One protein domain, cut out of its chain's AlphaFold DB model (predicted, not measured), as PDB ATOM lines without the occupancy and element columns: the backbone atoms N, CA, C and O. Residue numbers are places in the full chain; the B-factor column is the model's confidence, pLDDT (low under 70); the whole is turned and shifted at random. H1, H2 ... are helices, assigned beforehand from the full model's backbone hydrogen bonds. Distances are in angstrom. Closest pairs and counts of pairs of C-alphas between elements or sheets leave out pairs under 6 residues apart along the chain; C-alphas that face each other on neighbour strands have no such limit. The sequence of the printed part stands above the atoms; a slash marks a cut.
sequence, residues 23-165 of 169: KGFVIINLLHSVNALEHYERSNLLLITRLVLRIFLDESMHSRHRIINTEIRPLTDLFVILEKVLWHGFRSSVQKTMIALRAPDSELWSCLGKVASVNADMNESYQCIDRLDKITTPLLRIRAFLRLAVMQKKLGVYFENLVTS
ATOM      1  N   LYS A  23     232.414 209.226 135.594       39.12
ATOM      2  CA  LYS A  23     232.141 209.427 134.142       39.12
ATOM      3  C   LYS A  23     231.231 208.379 133.479       39.12
ATOM      4  O   LYS A  23     230.348 208.792 132.739       39.12
ATOM      5  N   GLY A  24     231.304 207.091 133.826       40.91
ATOM      6  CA  GLY A  24     230.227 206.116 133.515       40.91
ATOM      7  C   GLY A  24     229.078 206.135 134.540       40.91
ATOM      8  O   GLY A  24     227.935 205.795 134.248       40.91
ATOM      9  N   PHE A  25     229.387 206.620 135.745       41.97
ATOM     10  CA  PHE A  25     228.520 206.655 136.922       41.97
ATOM     11  C   PHE A  25     227.402 207.700 136.867       41.97
ATOM     12  O   PHE A  25     226.456 207.594 137.632       41.97
ATOM     13  N   VAL A  26     227.449 208.694 135.968       46.25
ATOM     14  CA  VAL A  26     226.358 209.683 135.868       46.25
ATOM     15  C   VAL A  26     225.107 209.042 135.281       46.25
ATOM     16  O   VAL A  26     224.033 209.276 135.815       46.25
ATOM     17  N   ILE A  27     225.232 208.185 134.258       48.50
ATOM     18  CA  ILE A  27     224.080 207.466 133.693       48.50
ATOM     19  C   ILE A  27     223.570 206.425 134.687       48.50
ATOM     20  O   ILE A  27     222.367 206.340 134.875       48.50
ATOM     21  N   ILE A  28     224.454 205.694 135.376       49.19
ATOM     22  CA  ILE A  28     224.045 204.712 136.395       49.19
ATOM     23  C   ILE A  28     223.400 205.403 137.603       49.19
ATOM     24  O   ILE A  28     222.376 204.927 138.070       49.19
ATOM     25  N   ASN A  29     223.906 206.550 138.064       43.62
ATOM     26  CA  ASN A  29     223.254 207.331 139.117       43.62
ATOM     27  C   ASN A  29     221.965 207.994 138.656       43.62
ATOM     28  O   ASN A  29     221.060 208.124 139.466       43.62
ATOM     29  N   LEU A  30     221.855 208.421 137.395       48.78
ATOM     30  CA  LEU A  30     220.588 208.906 136.849       48.78
ATOM     31  C   LEU A  30     219.583 207.767 136.750       48.78
ATOM     32  O   LEU A  30     218.454 207.952 137.168       48.78
ATOM     33  N   LEU A  31     219.986 206.583 136.284       48.62
ATOM     34  CA  LEU A  31     219.117 205.410 136.229       48.62
ATOM     35  C   LEU A  31     218.727 204.947 137.635       48.62
ATOM     36  O   LEU A  31     217.571 204.636 137.875       48.62
ATOM     37  N   HIS A  32     219.668 204.938 138.579       47.75
ATOM     38  CA  HIS A  32     219.419 204.570 139.969       47.75
ATOM     39  C   HIS A  32     218.569 205.626 140.683       47.75
ATOM     40  O   HIS A  32     217.684 205.259 141.440       47.75
ATOM     41  N   SER A  33     218.757 206.915 140.383       44.16
ATOM     42  CA  SER A  33     217.923 208.019 140.872       44.16
ATOM     43  C   SER A  33     216.520 207.981 140.268       44.16
ATOM     44  O   SER A  33     215.554 208.132 141.000       44.16
ATOM     45  N   VAL A  34     216.378 207.705 138.968       52.56
ATOM     46  CA  VAL A  34     215.079 207.563 138.287       52.56
ATOM     47  C   VAL A  34     214.340 206.320 138.782       52.56
ATOM     48  O   VAL A  34     213.171 206.417 139.138       52.56
ATOM     49  N   ASN A  35     215.018 205.178 138.906       50.72
ATOM     50  CA  ASN A  35     214.427 203.970 139.482       50.72
ATOM     51  C   ASN A  35     214.066 204.189 140.960       50.72
ATOM     52  O   ASN A  35     212.992 203.784 141.397       50.72
ATOM     53  N   ALA A  36     214.920 204.866 141.734       53.97
ATOM     54  CA  ALA A  36     214.617 205.226 143.115       53.97
ATOM     55  C   ALA A  36     213.419 206.180 143.191       53.97
ATOM     56  O   ALA A  36     212.544 205.962 144.018       53.97
ATOM     57  N   LEU A  37     213.334 207.184 142.314       57.91
ATOM     58  CA  LEU A  37     212.194 208.096 142.200       57.91
ATOM     59  C   LEU A  37     210.905 207.328 141.902       57.91
ATOM     60  O   LEU A  37     209.931 207.525 142.616       57.91
ATOM     61  N   GLU A  38     210.906 206.386 140.955       61.00
ATOM     62  CA  GLU A  38     209.741 205.528 140.699       61.00
ATOM     63  C   GLU A  38     209.371 204.668 141.922       61.00
ATOM     64  O   GLU A  38     208.192 204.489 142.236       61.00
ATOM     65  N   HIS A  39     210.361 204.150 142.653       61.53
ATOM     66  CA  HIS A  39     210.137 203.418 143.902       61.53
ATOM     67  C   HIS A  39     209.579 204.315 145.021       61.53
ATOM     68  O   HIS A  39     208.686 203.887 145.765       61.53
ATOM     69  N   TYR A  40     210.049 205.559 145.130       69.75
ATOM     70  CA  TYR A  40     209.558 206.552 146.085       69.75
ATOM     71  C   TYR A  40     208.149 207.026 145.725       69.75
ATOM     72  O   TYR A  40     207.301 207.112 146.611       69.75
ATOM     73  N   GLU A  41     207.855 207.259 144.447       70.81
ATOM     74  CA  GLU A  41     206.525 207.628 143.954       70.81
ATOM     75  C   GLU A  41     205.505 206.520 144.227       70.81
ATOM     76  O   GLU A  41     204.437 206.791 144.782       70.81
ATOM     77  N   ARG A  42     205.859 205.257 143.954       71.44
ATOM     78  CA  ARG A  42     205.031 204.089 144.297       71.44
ATOM     79  C   ARG A  42     204.775 203.983 145.795       71.44
ATOM     80  O   ARG A  42     203.635 203.777 146.210       71.44
ATOM     81  N   SER A  43     205.819 204.137 146.607       72.12
ATOM     82  CA  SER A  43     205.715 204.038 148.067       72.12
ATOM     83  C   SER A  43     204.866 205.167 148.650       72.12
ATOM     84  O   SER A  43     204.000 204.920 149.489       72.12
ATOM     85  N   ASN A  44     205.047 206.394 148.156       80.75
ATOM     86  CA  ASN A  44     204.262 207.553 148.559       80.75
ATOM     87  C   ASN A  44     202.792 207.401 148.152       80.75
ATOM     88  O   ASN A  44     201.893 207.628 148.956       80.75
ATOM     89  N   LEU A  45     202.526 206.943 146.927       80.50
ATOM     90  CA  LEU A  45     201.165 206.727 146.451       80.50
ATOM     91  C   LEU A  45     200.441 205.653 147.274       80.50
ATOM     92  O   LEU A  45     199.283 205.845 147.647       80.50
ATOM     93  N   LEU A  46     201.123 204.558 147.621       78.12
ATOM     94  CA  LEU A  46     200.585 203.535 148.523       78.12
ATOM     95  C   LEU A  46     200.322 204.094 149.923       78.12
ATOM     96  O   LEU A  46     199.279 203.803 150.508       78.12
ATOM     97  N   LEU A  47     201.228 204.915 150.456       82.69
ATOM     98  CA  LEU A  47     201.066 205.546 151.762       82.69
ATOM     99  C   LEU A  47     199.857 206.490 151.789       82.69
ATOM    100  O   LEU A  47     199.002 206.357 152.664       82.69
ATOM    101  N   ILE A  48     199.734 207.373 150.795       84.25
ATOM    102  CA  ILE A  48     198.589 208.282 150.650       84.25
ATOM    103  C   ILE A  48     197.295 207.479 150.486       84.25
ATOM    104  O   ILE A  48     196.305 207.778 151.146       84.25
ATOM    105  N   THR A  49     197.299 206.419 149.675       81.25
ATOM    106  CA  THR A  49     196.119 205.558 149.484       81.25
ATOM    107  C   THR A  49     195.689 204.900 150.793       81.25
ATOM    108  O   THR A  49     194.507 204.917 151.128       81.25
ATOM    109  N   ARG A  50     196.635 204.362 151.577       81.25
ATOM    110  CA  ARG A  50     196.353 203.764 152.894       81.25
ATOM    111  C   ARG A  50     195.802 204.790 153.882       81.25
ATOM    112  O   ARG A  50     194.900 204.461 154.647       81.25
ATOM    113  N   LEU A  51     196.330 206.012 153.859       85.00
ATOM    114  CA  LEU A  51     195.874 207.110 154.706       85.00
ATOM    115  C   LEU A  51     194.447 207.538 154.341       85.00
ATOM    116  O   LEU A  51     193.590 207.587 155.218       85.00
ATOM    117  N   VAL A  52     194.164 207.760 153.056       82.62
ATOM    118  CA  VAL A  52     192.827 208.142 152.570       82.62
ATOM    119  C   VAL A  52     191.805 207.037 152.840       82.62
ATOM    120  O   VAL A  52     190.707 207.331 153.302       82.62
ATOM    121  N   LEU A  53     192.168 205.766 152.634       82.94
ATOM    122  CA  LEU A  53     191.313 204.626 152.981       82.94
ATOM    123  C   LEU A  53     190.987 204.585 154.475       82.94
ATOM    124  O   LEU A  53     189.839 204.342 154.836       82.94
ATOM    125  N   ARG A  54     191.975 204.831 155.344       81.44
ATOM    126  CA  ARG A  54     191.755 204.864 156.794       81.44
ATOM    127  C   ARG A  54     190.817 206.003 157.185       81.44
ATOM    128  O   ARG A  54     189.829 205.739 157.853       81.44
ATOM    129  N   ILE A  55     191.077 207.220 156.704       83.69
ATOM    130  CA  ILE A  55     190.219 208.389 156.959       83.69
ATOM    131  C   ILE A  55     188.793 208.121 156.470       83.69
ATOM    132  O   ILE A  55     187.835 208.382 157.188       83.69
ATOM    133  N   PHE A  56     188.638 207.552 155.274       81.69
ATOM    134  CA  PHE A  56     187.331 207.181 154.739       81.69
ATOM    135  C   PHE A  56     186.598 206.167 155.627       81.69
ATOM    136  O   PHE A  56     185.407 206.336 155.887       81.69
ATOM    137  N   LEU A  57     187.286 205.124 156.099       79.88
ATOM    138  CA  LEU A  57     186.691 204.120 156.981       79.88
ATOM    139  C   LEU A  57     186.326 204.704 158.346       79.88
ATOM    140  O   LEU A  57     185.222 204.453 158.823       79.88
ATOM    141  N   ASP A  58     187.205 205.508 158.942       81.75
ATOM    142  CA  ASP A  58     186.961 206.154 160.232       81.75
ATOM    143  C   ASP A  58     185.737 207.077 160.156       81.75
ATOM    144  O   ASP A  58     184.834 206.971 160.986       81.75
ATOM    145  N   GLU A  59     185.640 207.903 159.110       77.12
ATOM    146  CA  GLU A  59     184.497 208.790 158.851       77.12
ATOM    147  C   GLU A  59     183.209 208.015 158.534       77.12
ATOM    148  O   GLU A  59     182.125 208.376 159.004       77.12
ATOM    149  N   SER A  60     183.311 206.918 157.777       73.00
ATOM    150  CA  SER A  60     182.174 206.040 157.481       73.00
ATOM    151  C   SER A  60     181.654 205.322 158.728       73.00
ATOM    152  O   SER A  60     180.459 205.050 158.801       73.00
ATOM    153  N   MET A  61     182.526 204.987 159.681       74.56
ATOM    154  CA  MET A  61     182.151 204.347 160.945       74.56
ATOM    155  C   MET A  61     181.615 205.365 161.960       74.56
ATOM    156  O   MET A  61     180.680 205.059 162.700       74.56
ATOM    157  N   HIS A  62     182.166 206.584 161.982       72.62
ATOM    158  CA  HIS A  62     181.678 207.686 162.823       72.62
ATOM    159  C   HIS A  62     180.312 208.203 162.371       72.62
ATOM    160  O   HIS A  62     179.457 208.568 163.189       72.62
ATOM    161  N   SER A  63     180.084 208.217 161.058       64.81
ATOM    162  CA  SER A  63     178.803 208.568 160.467       64.81
ATOM    163  C   SER A  63     177.782 207.465 160.746       64.81
ATOM    164  O   SER A  63     177.593 206.548 159.958       64.81
ATOM    165  N   ARG A  64     177.038 207.591 161.851       54.97
ATOM    166  CA  ARG A  64     175.881 206.742 162.231       54.97
ATOM    167  C   ARG A  64     174.764 206.636 161.171       54.97
ATOM    168  O   ARG A  64     173.777 205.931 161.386       54.97
ATOM    169  N   HIS A  65     174.884 207.340 160.049       55.56
ATOM    170  CA  HIS A  65     173.934 207.319 158.947       55.56
ATOM    171  C   HIS A  65     174.236 206.129 158.032       55.56
ATOM    172  O   HIS A  65     175.293 206.031 157.423       55.56
ATOM    173  N   ARG A  66     173.259 205.226 157.926       56.03
ATOM    174  CA  ARG A  66     173.294 203.912 157.254       56.03
ATOM    175  C   ARG A  66     173.628 203.950 155.745       56.03
ATOM    176  O   ARG A  66     173.666 202.897 155.115       56.03
ATOM    177  N   ILE A  67     173.823 205.131 155.155       60.44
ATOM    178  CA  ILE A  67     174.013 205.337 153.715       60.44
ATOM    179  C   ILE A  67     175.098 206.400 153.509       60.44
ATOM    180  O   ILE A  67     174.927 207.559 153.881       60.44
ATOM    181  N   ILE A  68     176.210 205.992 152.897       61.47
ATOM    182  CA  ILE A  68     177.302 206.874 152.476       61.47
ATOM    183  C   ILE A  68     176.797 207.645 151.254       61.47
ATOM    184  O   ILE A  68     176.662 207.074 150.173       61.47
ATOM    185  N   ASN A  69     176.451 208.917 151.437       58.94
ATOM    186  CA  ASN A  69     175.968 209.758 150.347       58.94
ATOM    187  C   ASN A  69     177.142 210.367 149.559       58.94
ATOM    188  O   ASN A  69     178.235 210.554 150.092       58.94
ATOM    189  N   THR A  70     176.910 210.688 148.288       57.72
ATOM    190  CA  THR A  70     177.932 211.109 147.305       57.72
ATOM    191  C   THR A  70     178.685 212.399 147.677       57.72
ATOM    192  O   THR A  70     179.763 212.650 147.151       57.72
ATOM    193  N   GLU A  71     178.157 213.180 148.622       59.44
ATOM    194  CA  GLU A  71     178.660 214.500 149.046       59.44
ATOM    195  C   GLU A  71     179.738 214.437 150.148       59.44
ATOM    196  O   GLU A  71     180.138 215.450 150.723       59.44
ATOM    197  N   ILE A  72     180.204 213.238 150.497       66.94
ATOM    198  CA  ILE A  72     181.211 213.047 151.538       66.94
ATOM    199  C   ILE A  72     182.604 213.295 150.928       66.94
ATOM    200  O   ILE A  72     183.078 212.525 150.092       66.94
ATOM    201  N   ARG A  73     183.286 214.369 151.362       75.00
ATOM    202  CA  ARG A  73     184.661 214.722 150.940       75.00
ATOM    203  C   ARG A  73     185.633 213.527 150.890       75.00
ATOM    204  O   ARG A  73     186.195 213.299 149.818       75.00
ATOM    205  N   PRO A  74     185.761 212.692 151.944       75.12
ATOM    206  CA  PRO A  74     186.701 211.569 151.918       75.12
ATOM    207  C   PRO A  74     186.364 210.482 150.885       75.12
ATOM    208  O   PRO A  74     187.259 209.767 150.442       75.12
ATOM    209  N   LEU A  75     185.106 210.368 150.440       77.94
ATOM    210  CA  LEU A  75     184.737 209.460 149.348       77.94
ATOM    211  C   LEU A  75     185.246 209.985 147.994       77.94
ATOM    212  O   LEU A  75     185.726 209.214 147.165       77.94
ATOM    213  N   THR A  76     185.172 211.300 147.771       82.69
ATOM    214  CA  THR A  76     185.731 211.925 146.562       82.69
ATOM    215  C   THR A  76     187.251 211.790 146.534       82.69
ATOM    216  O   THR A  76     187.802 211.385 145.509       82.69
ATOM    217  N   ASP A  77     187.914 212.036 147.666       83.06
ATOM    218  CA  ASP A  77     189.365 211.876 147.797       83.06
ATOM    219  C   ASP A  77     189.797 210.428 147.533       83.06
ATOM    220  O   ASP A  77     190.784 210.193 146.830       83.06
ATOM    221  N   LEU A  78     189.011 209.453 148.011       82.25
ATOM    222  CA  LEU A  78     189.221 208.038 147.720       82.25
ATOM    223  C   LEU A  78     189.155 207.747 146.215       82.25
ATOM    224  O   LEU A  78     190.026 207.065 145.675       82.25
ATOM    225  N   PHE A  79     188.157 208.271 145.503       82.88
ATOM    226  CA  PHE A  79     188.071 208.055 144.057       82.88
ATOM    227  C   PHE A  79     189.221 208.714 143.294       82.88
ATOM    228  O   PHE A  79     189.755 208.105 142.368       82.88
ATOM    229  N   VAL A  80     189.639 209.917 143.698       85.12
ATOM    230  CA  VAL A  80     190.766 210.621 143.070       85.12
ATOM    231  C   VAL A  80     192.075 209.857 143.276       85.12
ATOM    232  O   VAL A  80     192.858 209.727 142.332       85.12
ATOM    233  N   ILE A  81     192.333 209.331 144.479       83.88
ATOM    234  CA  ILE A  81     193.562 208.567 144.727       83.88
ATOM    235  C   ILE A  81     193.540 207.210 144.015       83.88
ATOM    236  O   ILE A  81     194.547 206.838 143.415       83.88
ATOM    237  N   LEU A  82     192.400 206.510 143.984       81.25
ATOM    238  CA  LEU A  82     192.254 205.245 143.249       81.25
ATOM    239  C   LEU A  82     192.468 205.429 141.742       81.25
ATOM    240  O   LEU A  82     193.123 204.606 141.107       81.25
ATOM    241  N   GLU A  83     191.974 206.530 141.175       83.19
ATOM    242  CA  GLU A  83     192.236 206.903 139.785       83.19
ATOM    243  C   GLU A  83     193.737 207.116 139.543       83.19
ATOM    244  O   GLU A  83     194.288 206.545 138.604       83.19
ATOM    245  N   LYS A  84     194.431 207.852 140.422       78.38
ATOM    246  CA  LYS A  84     195.891 208.043 140.330       78.38
ATOM    247  C   LYS A  84     196.670 206.730 140.450       78.38
ATOM    248  O   LYS A  84     197.644 206.543 139.725       78.38
ATOM    249  N   VAL A  85     196.243 205.820 141.329       77.31
ATOM    250  CA  VAL A  85     196.843 204.483 141.493       77.31
ATOM    251  C   VAL A  85     196.694 203.654 140.227       77.31
ATOM    252  O   VAL A  85     197.679 203.077 139.768       77.31
ATOM    253  N   LEU A  86     195.500 203.636 139.629       74.62
ATOM    254  CA  LEU A  86     195.286 202.974 138.347       74.62
ATOM    255  C   LEU A  86     196.198 203.586 137.281       74.62
ATOM    256  O   LEU A  86     196.997 202.873 136.686       74.62
ATOM    257  N   TRP A  87     196.186 204.905 137.109       72.81
ATOM    258  CA  TRP A  87     197.041 205.580 136.131       72.81
ATOM    259  C   TRP A  87     198.532 205.277 136.293       72.81
ATOM    260  O   TRP A  87     199.210 204.995 135.306       72.81
ATOM    261  N   HIS A  88     199.045 205.289 137.523       68.75
ATOM    262  CA  HIS A  88     200.439 204.956 137.801       68.75
ATOM    263  C   HIS A  88     200.742 203.472 137.517       68.75
ATOM    264  O   HIS A  88     201.795 203.141 136.964       68.75
ATOM    265  N   GLY A  89     199.820 202.569 137.863       63.09
ATOM    266  CA  GLY A  89     199.930 201.140 137.561       63.09
ATOM    267  C   GLY A  89     199.976 200.862 136.057       63.09
ATOM    268  O   GLY A  89     200.828 200.102 135.597       63.09
ATOM    269  N   PHE A  90     199.131 201.545 135.283       61.00
ATOM    270  CA  PHE A  90     199.084 201.420 133.830       61.00
ATOM    271  C   PHE A  90     200.255 202.113 133.136       61.00
ATOM    272  O   PHE A  90     200.835 201.518 132.241       61.00
ATOM    273  N   ARG A  91     200.698 203.301 133.569       55.88
ATOM    274  CA  ARG A  91     201.872 203.980 132.987       55.88
ATOM    275  C   ARG A  91     203.153 203.156 133.136       55.88
ATOM    276  O   ARG A  91     203.943 203.106 132.204       55.88
ATOM    277  N   SER A  92     203.311 202.449 134.254       51.88
ATOM    278  CA  SER A  92     204.437 201.535 134.474       51.88
ATOM    279  C   SER A  92     204.384 200.266 133.605       51.88
ATOM    280  O   SER A  92     205.427 199.653 133.378       51.88
ATOM    281  N   SER A  93     203.199 199.862 133.131       49.47
ATOM    282  CA  SER A  93     203.023 198.757 132.173       49.47
ATOM    283  C   SER A  93     203.149 199.255 130.722       49.47
ATOM    284  O   SER A  93     203.922 198.704 129.947       49.47
ATOM    285  N   VAL A  94     202.525 200.385 130.384       47.75
ATOM    286  CA  VAL A  94     202.564 201.033 129.060       47.75
ATOM    287  C   VAL A  94     203.960 201.566 128.714       47.75
ATOM    288  O   VAL A  94     204.356 201.520 127.558       47.75
ATOM    289  N   GLN A  95     204.776 201.987 129.687       42.25
ATOM    290  CA  GLN A  95     206.190 202.312 129.438       42.25
ATOM    291  C   GLN A  95     207.012 201.109 128.939       42.25
ATOM    292  O   GLN A  95     208.053 201.319 128.321       42.25
ATOM    293  N   LYS A  96     206.559 199.862 129.152       45.53
ATOM    294  CA  LYS A  96     207.202 198.666 128.576       45.53
ATOM    295  C   LYS A  96     206.744 198.368 127.150       45.53
ATOM    296  O   LYS A  96     207.496 197.773 126.385       45.53
ATOM    297  N   THR A  97     205.555 198.812 126.764       45.25
ATOM    298  CA  THR A  97     205.011 198.658 125.412       45.25
ATOM    299  C   THR A  97     204.867 200.027 124.768       45.25
ATOM    300  O   THR A  97     203.826 200.666 124.878       45.25
ATOM    301  N   MET A  98     205.929 200.473 124.088       44.81
ATOM    302  CA  MET A  98     205.939 201.659 123.223       44.81
ATOM    303  C   MET A  98     204.722 201.692 122.277       44.81
ATOM    304  O   MET A  98     204.795 201.168 121.170       44.81
ATOM    305  N   ILE A  99     203.613 202.322 122.671       47.75
ATOM    306  CA  ILE A  99     202.489 202.619 121.771       47.75
ATOM    307  C   ILE A  99     201.963 204.022 122.091       47.75
ATOM    308  O   ILE A  99     201.001 204.227 122.820       47.75
ATOM    309  N   ALA A 100     202.627 205.020 121.513       45.28
ATOM    310  CA  ALA A 100     202.309 206.441 121.641       45.28
ATOM    311  C   ALA A 100     201.209 206.918 120.661       45.28
ATOM    312  O   ALA A 100     201.347 207.986 120.071       45.28
ATOM    313  N   LEU A 101     200.138 206.143 120.425       47.97
ATOM    314  CA  LEU A 101     199.187 206.440 119.329       47.97
ATOM    315  C   LEU A 101     197.687 206.378 119.669       47.97
ATOM    316  O   LEU A 101     196.859 206.565 118.777       47.97
ATOM    317  N   ARG A 102     197.288 206.185 120.932       48.50
ATOM    318  CA  ARG A 102     195.868 206.236 121.324       48.50
ATOM    319  C   ARG A 102     195.691 207.067 122.588       48.50
ATOM    320  O   ARG A 102     196.573 207.075 123.438       48.50
ATOM    321  N   ALA A 103     194.574 207.794 122.698       58.12
ATOM    322  CA  ALA A 103     194.262 208.564 123.899       58.12
ATOM    323  C   ALA A 103     194.375 207.627 125.118       58.12
ATOM    324  O   ALA A 103     193.646 206.624 125.150       58.12
ATOM    325  N   PRO A 104     195.279 207.906 126.073       61.16
ATOM    326  CA  PRO A 104     195.678 206.950 127.111       61.16
ATOM    327  C   PRO A 104     194.482 206.506 127.970       61.16
ATOM    328  O   PRO A 104     194.420 205.380 128.459       61.16
ATOM    329  N   ASP A 105     193.458 207.356 128.059       64.81
ATOM    330  CA  ASP A 105     192.214 207.111 128.786       64.81
ATOM    331  C   ASP A 105     191.392 205.976 128.153       64.81
ATOM    332  O   ASP A 105     190.760 205.176 128.845       64.81
ATOM    333  N   SER A 106     191.398 205.892 126.819       66.25
ATOM    334  CA  SER A 106     190.678 204.851 126.074       66.25
ATOM    335  C   SER A 106     191.376 203.495 126.154       66.25
ATOM    336  O   SER A 106     190.718 202.454 126.110       66.25
ATOM    337  N   GLU A 107     192.701 203.504 126.298       70.62
ATOM    338  CA  GLU A 107     193.507 202.300 126.456       70.62
ATOM    339  C   GLU A 107     193.282 201.681 127.836       70.62
ATOM    340  O   GLU A 107     192.999 200.488 127.923       70.62
ATOM    341  N   LEU A 108     193.266 202.502 128.892       73.69
ATOM    342  CA  LEU A 108     192.925 202.072 130.248       73.69
ATOM    343  C   LEU A 108     191.555 201.377 130.302       73.69
ATOM    344  O   LEU A 108     191.436 200.271 130.831       73.69
ATOM    345  N   TRP A 109     190.528 201.986 129.701       79.88
ATOM    346  CA  TRP A 109     189.192 201.385 129.624       79.88
ATOM    347  C   TRP A 109     189.184 200.070 128.829       79.88
ATOM    348  O   TRP A 109     188.569 199.090 129.248       79.88
ATOM    349  N   SER A 110     189.916 200.011 127.714       78.69
ATOM    350  CA  SER A 110     190.007 198.803 126.882       78.69
ATOM    351  C   SER A 110     190.716 197.653 127.605       78.69
ATOM    352  O   SER A 110     190.276 196.506 127.532       78.69
ATOM    353  N   CYS A 111     191.799 197.942 128.331       75.88
ATOM    354  CA  CYS A 111     192.502 196.961 129.156       75.88
ATOM    355  C   CYS A 111     191.623 196.466 130.305       75.88
ATOM    356  O   CYS A 111     191.580 195.264 130.568       75.88
ATOM    357  N   LEU A 112     190.864 197.365 130.935       79.12
ATOM    358  CA  LEU A 112     189.881 196.990 131.944       79.12
ATOM    359  C   LEU A 112     188.830 196.032 131.369       79.12
ATOM    360  O   LEU A 112     188.516 195.041 132.017       79.12
ATOM    361  N   GLY A 113     188.359 196.263 130.139       80.88
ATOM    362  CA  GLY A 113     187.452 195.351 129.433       80.88
ATOM    363  C   GLY A 113     188.050 193.960 129.183       80.88
ATOM    364  O   GLY A 113     187.369 192.955 129.377       80.88
ATOM    365  N   LYS A 114     189.342 193.877 128.825       78.75
ATOM    366  CA  LYS A 114     190.053 192.592 128.660       78.75
ATOM    367  C   LYS A 114     190.188 191.819 129.972       78.75
ATOM    368  O   LYS A 114     190.105 190.600 129.964       78.75
ATOM    369  N   VAL A 115     190.410 192.506 131.091       77.94
ATOM    370  CA  VAL A 115     190.454 191.855 132.411       77.94
ATOM    371  C   VAL A 115     189.046 191.496 132.888       77.94
ATOM    372  O   VAL A 115     188.845 190.439 133.484       77.94
ATOM    373  N   ALA A 116     188.060 192.341 132.586       80.56
ATOM    374  CA  ALA A 116     186.668 192.112 132.938       80.56
ATOM    375  C   ALA A 116     186.091 190.882 132.230       80.56
ATOM    376  O   ALA A 116     185.337 190.149 132.854       80.56
ATOM    377  N   SER A 117     186.476 190.588 130.983       76.94
ATOM    378  CA  SER A 117     185.978 189.401 130.270       76.94
ATOM    379  C   SER A 117     186.357 188.071 130.934       76.94
ATOM    380  O   SER A 117     185.657 187.080 130.741       76.94
ATOM    381  N   VAL A 118     187.423 188.049 131.740       77.69
ATOM    382  CA  VAL A 118     187.867 186.862 132.488       77.69
ATOM    383  C   VAL A 118     186.969 186.589 133.702       77.69
ATOM    384  O   VAL A 118     186.820 185.439 134.105       77.69
ATOM    385  N   ASN A 119     186.333 187.620 134.269       79.88
ATOM    386  CA  ASN A 119     185.532 187.516 135.488       79.88
ATOM    387  C   ASN A 119     184.083 187.947 135.239       79.88
ATOM    388  O   ASN A 119     183.820 189.128 135.026       79.88
ATOM    389  N   ALA A 120     183.131 187.015 135.346       82.44
ATOM    390  CA  ALA A 120     181.710 187.271 135.075       82.44
ATOM    391  C   ALA A 120     181.153 188.491 135.841       82.44
ATOM    392  O   ALA A 120     180.591 189.394 135.225       82.44
ATOM    393  N   ASP A 121     181.418 188.585 137.148       81.81
ATOM    394  CA  ASP A 121     180.993 189.706 138.002       81.81
ATOM    395  C   ASP A 121     181.513 191.073 137.524       81.81
ATOM    396  O   ASP A 121     180.821 192.098 137.561       81.81
ATOM    397  N   MET A 122     182.770 191.090 137.078       81.44
ATOM    398  CA  MET A 122     183.427 192.295 136.589       81.44
ATOM    399  C   MET A 122     182.907 192.664 135.194       81.44
ATOM    400  O   MET A 122     182.715 193.848 134.912       81.44
ATOM    401  N   ASN A 123     182.624 191.664 134.352       86.62
ATOM    402  CA  ASN A 123     182.042 191.833 133.022       86.62
ATOM    403  C   ASN A 123     180.628 192.425 133.082       86.62
ATOM    404  O   ASN A 123     180.323 193.349 132.332       86.62
ATOM    405  N   GLU A 124     179.776 191.956 133.997       87.12
ATOM    406  CA  GLU A 124     178.438 192.530 134.200       87.12
ATOM    407  C   GLU A 124     178.522 194.016 134.562       87.12
ATOM    408  O   GLU A 124     177.835 194.853 133.975       87.12
ATOM    409  N   SER A 125     179.427 194.366 135.478       86.38
ATOM    410  CA  SER A 125     179.646 195.754 135.896       86.38
ATOM    411  C   SER A 125     180.203 196.624 134.764       86.38
ATOM    412  O   SER A 125     179.799 197.778 134.615       86.38
ATOM    413  N   TYR A 126     181.093 196.071 133.935       87.00
ATOM    414  CA  TYR A 126     181.625 196.738 132.747       87.00
ATOM    415  C   TYR A 126     180.528 196.985 131.697       87.00
ATOM    416  O   TYR A 126     180.368 198.114 131.233       87.00
ATOM    417  N   GLN A 127     179.710 195.973 131.381       87.25
ATOM    418  CA  GLN A 127     178.596 196.110 130.436       87.25
ATOM    419  C   GLN A 127     177.527 197.093 130.915       87.25
ATOM    420  O   GLN A 127     176.978 197.835 130.103       87.25
ATOM    421  N   CYS A 128     177.242 197.142 132.218       86.50
ATOM    422  CA  CYS A 128     176.322 198.129 132.787       86.50
ATOM    423  C   CYS A 128     176.749 199.569 132.470       86.50
ATOM    424  O   CYS A 128     175.900 200.425 132.234       86.50
ATOM    425  N   ILE A 129     178.055 199.835 132.439       86.50
ATOM    426  CA  ILE A 129     178.605 201.166 132.161       86.50
ATOM    427  C   ILE A 129     178.725 201.424 130.671       86.50
ATOM    428  O   ILE A 129     178.514 202.553 130.238       86.50
ATOM    429  N   ASP A 130     179.010 200.398 129.877       84.56
ATOM    430  CA  ASP A 130     179.054 200.550 128.425       84.56
ATOM    431  C   ASP A 130     177.665 200.835 127.829       84.56
ATOM    432  O   ASP A 130     177.549 201.590 126.871       84.56
ATOM    433  N   ARG A 131     176.595 200.327 128.460       84.94
ATOM    434  CA  ARG A 131     175.195 200.629 128.105       84.94
ATOM    435  C   ARG A 131     174.722 202.022 128.545       84.94
ATOM    436  O   ARG A 131     173.609 202.423 128.211       84.94
ATOM    437  N   LEU A 132     175.512 202.756 129.333       83.44
ATOM    438  CA  LEU A 132     175.168 204.106 129.777       83.44
ATOM    439  C   LEU A 132     175.576 205.141 128.714       83.44
ATOM    440  O   LEU A 132     176.665 205.711 128.767       83.44
ATOM    441  N   ASP A 133     174.646 205.477 127.815       69.56
ATOM    442  CA  ASP A 133     174.842 206.483 126.747       69.56
ATOM    443  C   ASP A 133     175.130 207.909 127.259       69.56
ATOM    444  O   ASP A 133     175.576 208.781 126.515       69.56
ATOM    445  N   LYS A 134     174.908 208.168 128.552       71.25
ATOM    446  CA  LYS A 134     175.168 209.473 129.181       71.25
ATOM    447  C   LYS A 134     176.662 209.778 129.354       71.25
ATOM    448  O   LYS A 134     177.007 210.920 129.647       71.25
ATOM    449  N   ILE A 135     177.544 208.781 129.223       73.69
ATOM    450  CA  ILE A 135     178.972 208.910 129.536       73.69
ATOM    451  C   ILE A 135     179.817 208.769 128.266       73.69
ATOM    452  O   ILE A 135     180.177 207.670 127.836       73.69
ATOM    453  N   THR A 136     180.167 209.914 127.681       69.62
ATOM    454  CA  THR A 136     180.854 209.993 126.385       69.62
ATOM    455  C   THR A 136     182.372 209.845 126.479       69.62
ATOM    456  O   THR A 136     182.994 209.383 125.526       69.62
ATOM    457  N   THR A 137     182.991 210.192 127.614       80.56
ATOM    458  CA  THR A 137     184.450 210.107 127.767       80.56
ATOM    459  C   THR A 137     184.877 208.832 128.506       80.56
ATOM    460  O   THR A 137     184.279 208.471 129.526       80.56
ATOM    461  N   PRO A 138     185.943 208.143 128.050       74.88
ATOM    462  CA  PRO A 138     186.431 206.918 128.689       74.88
ATOM    463  C   PRO A 138     186.886 207.158 130.135       74.88
ATOM    464  O   PRO A 138     186.668 206.312 130.998       74.88
ATOM    465  N   LEU A 139     187.411 208.349 130.438       78.25
ATOM    466  CA  LEU A 139     187.756 208.754 131.800       78.25
ATOM    467  C   LEU A 139     186.539 208.754 132.735       78.25
ATOM    468  O   LEU A 139     186.604 208.243 133.855       78.25
ATOM    469  N   LEU A 140     185.405 209.294 132.276       82.12
ATOM    470  CA  LEU A 140     184.173 209.276 133.057       82.12
ATOM    471  C   LEU A 140     183.623 207.849 133.207       82.12
ATOM    472  O   LEU A 140     183.069 207.536 134.260       82.12
ATOM    473  N   ARG A 141     183.828 206.964 132.219       83.88
ATOM    474  CA  ARG A 141     183.460 205.538 132.321       83.88
ATOM    475  C   ARG A 141     184.272 204.820 133.398       83.88
ATOM    476  O   ARG A 141     183.693 204.135 134.235       83.88
ATOM    477  N   ILE A 142     185.582 205.060 133.464       83.62
ATOM    478  CA  ILE A 142     186.460 204.520 134.520       83.62
ATOM    479  C   ILE A 142     186.022 205.029 135.899       83.62
ATOM    480  O   ILE A 142     185.884 204.264 136.852       83.62
ATOM    481  N   ARG A 143     185.734 206.328 136.002       84.19
ATOM    482  CA  ARG A 143     185.217 206.960 137.222       84.19
ATOM    483  C   ARG A 143     183.867 206.395 137.663       84.19
ATOM    484  O   ARG A 143     183.640 206.246 138.865       84.19
ATOM    485  N   ALA A 144     182.969 206.113 136.723       86.62
ATOM    486  CA  ALA A 144     181.695 205.459 136.998       86.62
ATOM    487  C   ALA A 144     181.902 204.002 137.433       86.62
ATOM    488  O   ALA A 144     181.254 203.554 138.373       86.62
ATOM    489  N   PHE A 145     182.864 203.301 136.829       87.06
ATOM    490  CA  PHE A 145     183.222 201.928 137.185       87.06
ATOM    491  C   PHE A 145     183.762 201.818 138.600       87.06
ATOM    492  O   PHE A 145     183.281 200.993 139.372       87.06
ATOM    493  N   LEU A 146     184.679 202.703 138.987       85.31
ATOM    494  CA  LEU A 146     185.179 202.774 140.358       85.31
ATOM    495  C   LEU A 146     184.055 203.041 141.366       85.31
ATOM    496  O   LEU A 146     183.991 202.389 142.407       85.31
ATOM    497  N   ARG A 147     183.140 203.965 141.044       86.25
ATOM    498  CA  ARG A 147     181.970 204.253 141.887       86.25
ATOM    499  C   ARG A 147     181.062 203.038 142.029       86.25
ATOM    500  O   ARG A 147     180.698 202.690 143.148       86.25
ATOM    501  N   LEU A 148     180.751 202.367 140.922       86.88
ATOM    502  CA  LEU A 148     179.923 201.165 140.917       86.88
ATOM    503  C   LEU A 148     180.581 200.028 141.714       86.88
ATOM    504  O   LEU A 148     179.919 199.386 142.524       86.88
ATOM    505  N   ALA A 149     181.893 199.834 141.565       86.00
ATOM    506  CA  ALA A 149     182.659 198.830 142.299       86.00
ATOM    507  C   ALA A 149     182.655 199.071 143.820       86.00
ATOM    508  O   ALA A 149     182.530 198.120 144.598       86.00
ATOM    509  N   VAL A 150     182.754 200.335 144.254       82.50
ATOM    510  CA  VAL A 150     182.619 200.715 145.672       82.50
ATOM    511  C   VAL A 150     181.191 200.489 146.166       82.50
ATOM    512  O   VAL A 150     181.013 199.902 147.232       82.50
ATOM    513  N   MET A 151     180.173 200.873 145.388       83.12
ATOM    514  CA  MET A 151     178.764 200.642 145.737       83.12
ATOM    515  C   MET A 151     178.438 199.150 145.894       83.12
ATOM    516  O   MET A 151     177.744 198.763 146.830       83.12
ATOM    517  N   GLN A 152     178.988 198.301 145.024       83.94
ATOM    518  CA  GLN A 152     178.851 196.844 145.094       83.94
ATOM    519  C   GLN A 152     179.703 196.200 146.203       83.94
ATOM    520  O   GLN A 152     179.560 195.006 146.454       83.94
ATOM    521  N   LYS A 153     180.604 196.957 146.854       82.25
ATOM    522  CA  LYS A 153     181.607 196.468 147.825       82.25
ATOM    523  C   LYS A 153     182.560 195.402 147.262       82.25
ATOM    524  O   LYS A 153     183.184 194.668 148.021       82.25
ATOM    525  N   LYS A 154     182.711 195.340 145.935       81.25
ATOM    526  CA  LYS A 154     183.570 194.372 145.223       81.25
ATOM    527  C   LYS A 154     184.912 194.962 144.778       81.25
ATOM    528  O   LYS A 154     185.666 194.305 144.067       81.25
ATOM    529  N   LEU A 155     185.241 196.180 145.221       80.19
ATOM    530  CA  LEU A 155     186.466 196.884 144.829       80.19
ATOM    531  C   LEU A 155     187.732 196.033 145.050       80.19
ATOM    532  O   LEU A 155     188.558 195.937 144.149       80.19
ATOM    533  N   GLY A 156     187.859 195.382 146.213       78.25
ATOM    534  CA  GLY A 156     189.018 194.537 146.533       78.25
ATOM    535  C   GLY A 156     189.186 193.366 145.564       78.25
ATOM    536  O   GLY A 156     190.272 193.175 145.027       78.25
ATOM    537  N   VAL A 157     188.089 192.665 145.262       79.06
ATOM    538  CA  VAL A 157     188.069 191.538 144.315       79.06
ATOM    539  C   VAL A 157     188.459 192.003 142.909       79.06
ATOM    540  O   VAL A 157     189.226 191.336 142.222       79.06
ATOM    541  N   TYR A 158     187.997 193.180 142.474       79.75
ATOM    542  CA  TYR A 158     188.371 193.717 141.162       79.75
ATOM    543  C   TYR A 158     189.858 194.091 141.082       79.75
ATOM    544  O   TYR A 158     190.488 193.823 140.062       79.75
ATOM    545  N   PHE A 159     190.444 194.662 142.140       76.69
ATOM    546  CA  PHE A 159     191.886 194.944 142.175       76.69
ATOM    547  C   PHE A 159     192.736 193.673 142.255       76.69
ATOM    548  O   PHE A 159     193.760 193.595 141.582       76.69
ATOM    549  N   GLU A 160     192.310 192.669 143.017       78.38
ATOM    550  CA  GLU A 160     192.980 191.366 143.060       78.38
ATOM    551  C   GLU A 160     192.972 190.697 141.684       78.38
ATOM    552  O   GLU A 160     194.009 190.227 141.216       78.38
ATOM    553  N   ASN A 161     191.839 190.754 140.983       75.31
ATOM    554  CA  ASN A 161     191.721 190.274 139.613       75.31
ATOM    555  C   ASN A 161     192.617 191.054 138.643       75.31
ATOM    556  O   ASN A 161     193.207 190.450 137.755       75.31
ATOM    557  N   LEU A 162     192.772 192.370 138.817       73.44
ATOM    558  CA  LEU A 162     193.695 193.182 138.013       73.44
ATOM    559  C   LEU A 162     195.167 192.820 138.248       73.44
ATOM    560  O   LEU A 162     195.945 192.831 137.300       73.44
ATOM    561  N   VAL A 163     195.553 192.500 139.485       71.19
ATOM    562  CA  VAL A 163     196.931 192.104 139.829       71.19
ATOM    563  C   VAL A 163     197.225 190.663 139.407       71.19
ATOM    564  O   VAL A 163     198.316 190.373 138.918       71.19
ATOM    565  N   THR A 164     196.256 189.764 139.581       68.75
ATOM    566  CA  THR A 164     196.372 188.333 139.254       68.75
ATOM    567  C   THR A 164     196.302 188.092 137.750       68.75
ATOM    568  O   THR A 164     196.946 187.180 137.234       68.75
ATOM    569  N   SER A 165     195.542 188.920 137.025       59.00
ATOM    570  CA  SER A 165     195.427 188.849 135.573       59.00
ATOM    571  C   SER A 165     196.749 189.248 134.918       59.00
ATOM    572  O   SER A 165     197.067 190.418 134.707       59.00
TER     573      SER A 165
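What this domain is: This is residues 23 to 165 of the 169 residues of the protein "RUN domain-containing protein" of Brugia timori (UniProt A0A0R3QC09). A long helix, H1, folds back through a loop into H2 as a lopsided helical hairpin, and a cluster of shorter crossed helices packs on H2, on the side away from H1. H5 is the middle of this cluster and packs on H2, H3 and H4, with H3 and H4 making a second helical hairpin, while H6 turns off from the end of H5. Residues 23 to 37, mostly the first part of H1, stick out and add to the length. The printed part has 143 residues with six named helices in the order H1 to H6 and no named strand, and its class is all helix. It is only just loose, close to compact, with a radius of gyration of the C-alphas of 17.8 A, and elongated, spanning 63 by 36 by 26 A.

How they stand to each other: H1, residues 25 to 62, touches H2, residues 73 to 94, with residues 45 to 59 alone; the closest C-alphas, of Phe 56 and Pro 74, are 5.3 A apart. This helical hairpin has a shallow tilt of 29 degrees, opposite ways. H3, residues 104 to 116, is close to H2 but not clearly touching, the closest C-alphas, of Phe 90 and Leu 108, being 7.2 A apart. H3 and H4, residues 120 to 130, form a second helical hairpin and touch at Ala 116 and Asn 123, whose C-alphas are 4.6 A apart; their tilt of 36 degrees is only just steep. H5, residues 138 to 151, is the hub. It touches H2 at a steep tilt of 56 degrees, with the closest C-alphas, of Phe 79 and Leu 146, 7.1 A apart. It touches H3, where the C-alphas of Ser 106 and Pro 138 come closest at 5.4 A, and H4, where those of Ile 129 and Arg 141 do at 6.5 A. H6, residues 155 to 164, and H5 touch only at the corner, and only just, with 3 pairs of C-alphas within 8 A; Ala 149 and Leu 155 have the closest, 5.0 A apart. H1 is apart from H3, H4, H5 and H6. In each of the six helices every O i to N i+4 pair is within hydrogen-bond range.

Where its parts are: H1 begins at C-alpha 25, (228.520, 206.655, 136.922), and measures 53.5 A; H2 measures 31.4 A. H3 is 18.3 A long, H4 15.1 A, H5 19.7 A and H6 14.2 A, ending at C-alpha 164, (196.372, 188.333, 139.254).

The domain as a whole: The C-alphas of Lys 23 and Arg 66, the two farthest apart, are 63.5 A apart. The printed part has no cut, and no link is long. The mean pLDDT of the printed part is 71.1; residues 23 to 40, 63 to 72 and 88 to 106 are among those under 70.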